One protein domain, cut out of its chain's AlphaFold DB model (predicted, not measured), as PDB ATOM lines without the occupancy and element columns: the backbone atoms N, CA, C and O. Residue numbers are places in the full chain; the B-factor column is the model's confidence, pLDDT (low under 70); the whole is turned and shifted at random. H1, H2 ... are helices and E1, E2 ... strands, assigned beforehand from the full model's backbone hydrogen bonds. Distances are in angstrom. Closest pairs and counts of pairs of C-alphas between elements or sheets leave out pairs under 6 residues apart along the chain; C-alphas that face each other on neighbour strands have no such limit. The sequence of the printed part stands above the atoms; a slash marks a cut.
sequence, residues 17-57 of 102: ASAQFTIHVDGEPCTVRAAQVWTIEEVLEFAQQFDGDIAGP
ATOM      1  N   ALA A  17     353.981 303.255 260.640       60.16
ATOM      2  CA  ALA A  17     352.746 303.988 260.532       60.16
ATOM      3  C   ALA A  17     353.105 305.471 260.446       60.16
ATOM      4  O   ALA A  17     353.695 306.036 261.366       60.16
ATOM      5  N   SER A  18     352.750 306.097 259.323       62.47
ATOM      6  CA  SER A  18     352.809 307.548 259.170       62.47
ATOM      7  C   SER A  18     352.129 308.198 260.375       62.47
ATOM      8  O   SER A  18     350.941 307.938 260.609       62.47
ATOM      9  N   ALA A  19     352.857 309.019 261.127       77.25
ATOM     10  CA  ALA A  19     352.277 309.748 262.238       77.25
ATOM     11  C   ALA A  19     351.171 310.678 261.707       77.25
ATOM     12  O   ALA A  19     351.306 311.311 260.654       77.25
ATOM     13  N   GLN A  20     350.035 310.701 262.405       82.88
ATOM     14  CA  GLN A  20     348.934 311.613 262.115       82.88
ATOM     15  C   GLN A  20     349.022 312.817 263.044       82.88
ATOM     16  O   GLN A  20     349.128 312.672 264.262       82.88
ATOM     17  N   PHE A  21     348.955 314.000 262.452       82.25
ATOM     18  CA  PHE A  21     348.994 315.283 263.131       82.25
ATOM     19  C   PHE A  21     347.684 316.013 262.867       82.25
ATOM     20  O   PHE A  21     347.134 315.915 261.772       82.25
ATOM     21  N   THR A  22     347.185 316.746 263.859       86.81
ATOM     22  CA  THR A  22     346.044 317.645 263.668       86.81
ATOM     23  C   THR A  22     346.564 319.071 263.699       86.81
ATOM     24  O   THR A  22     347.235 319.461 264.655       86.81
ATOM     25  N   ILE A  23     346.290 319.818 262.637       87.00
ATOM     26  CA  ILE A  23     346.590 321.243 262.520       87.00
ATOM     27  C   ILE A  23     345.275 322.007 262.428       87.00
ATOM     28  O   ILE A  23     344.327 321.523 261.820       87.00
ATOM     29  N   HIS A  24     345.203 323.197 263.015       87.81
ATOM     30  CA  HIS A  24     344.034 324.063 262.876       87.81
ATOM     31  C   HIS A  24     344.297 325.118 261.800       87.81
ATOM     32  O   HIS A  24     345.244 325.894 261.921       87.81
ATOM     33  N   VAL A  25     343.458 325.144 260.763       85.62
ATOM     34  CA  VAL A  25     343.485 326.144 259.683       85.62
ATOM     35  C   VAL A  25     342.170 326.906 259.746       85.62
ATOM     36  O   VAL A  25     341.112 326.304 259.620       85.62
ATOM     37  N   ASP A  26     342.227 328.209 260.019       88.75
ATOM     38  CA  ASP A  26     341.039 329.059 260.203       88.75
ATOM     39  C   ASP A  26     340.016 328.516 261.223       88.75
ATOM     40  O   ASP A  26     338.812 328.703 261.098       88.75
ATOM     41  N   GLY A  27     340.511 327.843 262.268       87.00
ATOM     42  CA  GLY A  27     339.690 327.230 263.319       87.00
ATOM     43  C   GLY A  27     339.233 325.802 263.010       87.00
ATOM     44  O   GLY A  27     338.899 325.067 263.938       87.00
ATOM     45  N   GLU A  28     339.323 325.362 261.756       89.25
ATOM     46  CA  GLU A  28     338.944 324.013 261.343       89.25
ATOM     47  C   GLU A  28     340.098 323.016 261.558       89.25
ATOM     48  O   GLU A  28     341.233 323.276 261.136       89.25
ATOM     49  N   PRO A  29     339.855 321.867 262.217       89.06
ATOM     50  CA  PRO A  29     340.866 320.832 262.383       89.06
ATOM     51  C   PRO A  29     341.094 320.081 261.063       89.06
ATOM     52  O   PRO A  29     340.195 319.446 260.514       89.06
ATOM     53  N   CYS A  30     342.332 320.087 260.579       88.12
ATOM     54  CA  CYS A  30     342.788 319.329 259.422       88.12
ATOM     55  C   CYS A  30     343.786 318.253 259.863       88.12
ATOM     56  O   CYS A  30     344.721 318.520 260.620       88.12
ATOM     57  N   THR A  31     343.587 317.021 259.393       87.81
ATOM     58  CA  THR A  31     344.476 315.898 259.714       87.81
ATOM     59  C   THR A  31     345.511 315.710 258.614       87.81
ATOM     60  O   THR A  31     345.184 315.578 257.436       87.81
ATOM     61  N   VAL A  32     346.782 315.678 259.003       83.94
ATOM     62  CA  VAL A  32     347.921 315.531 258.098       83.94
ATOM     63  C   VAL A  32     348.667 314.258 258.457       83.94
ATOM     64  O   VAL A  32     348.956 313.995 259.624       83.94
ATOM     65  N   ARG A  33     348.990 313.454 257.446       83.69
ATOM     66  CA  ARG A  33     349.888 312.306 257.594       83.69
ATOM     67  C   ARG A  33     351.284 312.741 257.189       83.69
ATOM     68  O   ARG A  33     351.486 313.110 256.037       83.69
ATOM     69  N   ALA A  34     352.231 312.668 258.114       78.25
ATOM     70  CA  ALA A  34     353.633 312.930 257.828       78.25
ATOM     71  C   ALA A  34     354.504 311.846 258.464       78.25
ATOM     72  O   ALA A  34     354.174 311.293 259.513       78.25
ATOM     73  N   ALA A  35     355.616 311.519 257.812       75.81
ATOM     74  CA  ALA A  35     356.611 310.626 258.399       75.81
ATOM     75  C   ALA A  35     357.366 311.331 259.537       75.81
ATOM     76  O   ALA A  35     357.623 310.731 260.576       75.81
ATOM     77  N   GLN A  36     357.663 312.619 259.348       76.25
ATOM     78  CA  GLN A  36     358.384 313.454 260.298       76.25
ATOM     79  C   GLN A  36     357.930 314.913 260.159       76.25
ATOM     80  O   GLN A  36     357.504 315.333 259.084       76.25
ATOM     81  N   VAL A  37     358.003 315.667 261.256       78.25
ATOM     82  CA  VAL A  37     357.744 317.112 261.303       78.25
ATOM     83  C   VAL A  37     359.026 317.778 261.779       78.25
ATOM     84  O   VAL A  37     359.595 317.324 262.772       78.25
ATOM     85  N   TRP A  38     359.469 318.807 261.063       80.25
ATOM     86  CA  TRP A  38     360.659 319.592 261.393       80.25
ATOM     87  C   TRP A  38     360.258 320.987 261.842       80.25
ATOM     88  O   TRP A  38     359.227 321.520 261.413       80.25
ATOM     89  N   THR A  39     361.059 321.569 262.726       82.62
ATOM     90  CA  THR A  39     360.888 322.968 263.113       82.62
ATOM     91  C   THR A  39     361.329 323.885 261.974       82.62
ATOM     92  O   THR A  39     362.080 323.496 261.080       82.62
ATOM     93  N   ILE A  40     360.841 325.127 261.988       78.56
ATOM     94  CA  ILE A  40     361.259 326.124 260.995       78.56
ATOM     95  C   ILE A  40     362.766 326.390 261.117       78.56
ATOM     96  O   ILE A  40     363.428 326.522 260.098       78.56
ATOM     97  N   GLU A  41     363.309 326.411 262.336       80.06
ATOM     98  CA  GLU A  41     364.746 326.582 262.587       80.06
ATOM     99  C   GLU A  41     365.562 325.470 261.922       80.06
ATOM    100  O   GLU A  41     366.450 325.769 261.130       80.06
ATOM    101  N   GLU A  42     365.177 324.206 262.129       79.38
ATOM    102  CA  GLU A  42     365.815 323.052 261.483       79.38
ATOM    103  C   GLU A  42     365.795 323.189 259.953       79.38
ATOM    104  O   GLU A  42     366.830 323.068 259.301       79.38
ATOM    105  N   VAL A  43     364.636 323.505 259.359       78.19
ATOM    106  CA  VAL A  43     364.504 323.684 257.899       78.19
ATOM    107  C   VAL A  43     365.396 324.817 257.381       78.19
ATOM    108  O   VAL A  43     365.993 324.687 256.311       78.19
ATOM    109  N   LEU A  44     365.488 325.926 258.116       75.06
ATOM    110  CA  LEU A  44     366.283 327.088 257.720       75.06
ATOM    111  C   LEU A  44     367.791 326.844 257.852       75.06
ATOM    112  O   LEU A  44     368.550 327.325 257.012       75.06
ATOM    113  N   GLU A  45     368.232 326.080 258.850       74.38
ATOM    114  CA  GLU A  45     369.632 325.658 258.979       74.38
ATOM    115  C   GLU A  45     370.050 324.739 257.824       74.38
ATOM    116  O   GLU A  45     371.123 324.922 257.244       74.38
ATOM    117  N   PHE A  46     369.177 323.811 257.410       62.31
ATOM    118  CA  PHE A  46     369.416 322.999 256.213       62.31
ATOM    119  C   PHE A  46     369.450 323.853 254.940       62.31
ATOM    120  O   PHE A  46     370.316 323.642 254.094       62.31
ATOM    121  N   ALA A  47     368.560 324.838 254.795       60.16
ATOM    122  CA  ALA A  47     368.548 325.715 253.621       60.16
ATOM    123  C   ALA A  47     369.875 326.477 253.448       60.16
ATOM    124  O   ALA A  47     370.384 326.564 252.336       60.16
ATOM    125  N   GLN A  48     370.485 326.941 254.544       59.53
ATOM    126  CA  GLN A  48     371.792 327.610 254.504       59.53
ATOM    127  C   GLN A  48     372.934 326.675 254.082       59.53
ATOM    128  O   GLN A  48     373.874 327.116 253.424       59.53
ATOM    129  N   GLN A  49     372.855 325.388 254.433       58.09
ATOM    130  CA  GLN A  49     373.823 324.383 253.989       58.09
ATOM    131  C   GLN A  49     373.657 324.048 252.500       58.09
ATOM    132  O   GLN A  49     374.651 323.853 251.810       58.09
ATOM    133  N   PHE A  50     372.423 324.036 251.986       55.41
ATOM    134  CA  PHE A  50     372.148 323.773 250.570       55.41
ATOM    135  C   PHE A  50     372.418 324.977 249.656       55.41
ATOM    136  O   PHE A  50     372.904 324.790 248.541       55.41
ATOM    137  N   ASP A  51     372.166 326.209 250.108       52.53
ATOM    138  CA  ASP A  51     372.462 327.414 249.319       52.53
ATOM    139  C   ASP A  51     373.970 327.588 249.070       52.53
ATOM    140  O   ASP A  51     374.360 328.118 248.031       52.53
ATOM    141  N   GLY A  52     374.830 327.087 249.965       52.22
ATOM    142  CA  GLY A  52     376.284 327.087 249.774       52.22
ATOM    143  C   GLY A  52     376.762 326.220 248.602       52.22
ATOM    144  O   GLY A  52     377.688 326.618 247.895       52.22
ATOM    145  N   ASP A  53     376.099 325.089 248.353       52.19
ATOM    146  CA  ASP A  53     376.456 324.152 247.279       52.19
ATOM    147  C   ASP A  53     375.770 324.486 245.940       52.19
ATOM    148  O   ASP A  53     376.263 324.107 244.879       52.19
ATOM    149  N   ILE A  54     374.649 325.220 245.959       54.09
ATOM    150  CA  ILE A  54     373.879 325.569 244.749       54.09
ATOM    151  C   ILE A  54     374.236 326.972 244.218       54.09
ATOM    152  O   ILE A  54     374.175 327.200 243.010       54.09
ATOM    153  N   ALA A  55     374.622 327.917 245.085       49.38
ATOM    154  CA  ALA A  55     374.883 329.314 244.712       49.38
ATOM    155  C   ALA A  55     376.370 329.653 244.487       49.38
ATOM    156  O   ALA A  55     376.718 330.818 244.277       49.38
ATOM    157  N   GLY A  56     377.266 328.664 244.511       48.72
ATOM    158  CA  GLY A  56     378.616 328.849 243.990       48.72
ATOM    159  C   GLY A  56     378.560 328.999 242.465       48.72
ATOM    160  O   GLY A  56     377.863 328.216 241.818       48.72
ATOM    161  N   PRO A  57     379.280 329.951 241.839       50.69
ATOM    162  CA  PRO A  57     379.482 329.927 240.401       50.69
ATOM    163  C   PRO A  57     380.417 328.756 240.103       50.69
ATOM    164  O   PRO A  57     381.610 328.943 239.880       50.69
TER     165      PRO A  57
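What this domain is: This is residues 17 to 57 of the 102 residues of an uncharacterized protein of Planctomycetes bacterium (UniProt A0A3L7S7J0). A two-stranded hairpin, E1 and E2, makes one end of the model, and a single helix, H1, sticks out from it as a free arm that makes the length. The printed part has 41 residues with two named strands and one named helix, in the order E1, E2, H1; the sheet E1 - E2 is antiparallel and the class is mixed, helices and strands. The whole is extended, with a radius of gyration of the C-alphas of 15.4 A and spans of 45 by 27 by 15 A.

Where its parts are: E1, residues 19 to 25, begins at C-alpha 19 (352.277, 309.748, 262.238) and is 18.8 A long. E2, residues 28 to 34, is 18.7 A long. H1, residues 40 to 54, is 20.6 A long and ends at C-alpha 54 (373.879, 325.569, 244.749).

How they stand to each other: E1 and E2 form a hairpin, antiparallel at 149 degrees between their directions. N 21 and O 32 are within hydrogen-bond range at 2.8 A, as are N 25 and O 28 at 2.9 A. E1 and H1 are apart. In H1, 9 of 11 O i to N i+4 pairs are within hydrogen-bond range.

The domain as a whole: The C-alphas of Glu 28 and Pro 57, the two farthest apart, are 46.0 A apart. Residues 38 to 57, of which 40 to 54 belong to H1, stand free. Both links are tight, and the printed part has no cut. Mean pLDDT of the printed part is 73.2; residues 17 to 18 and 46 to 57 are under 70.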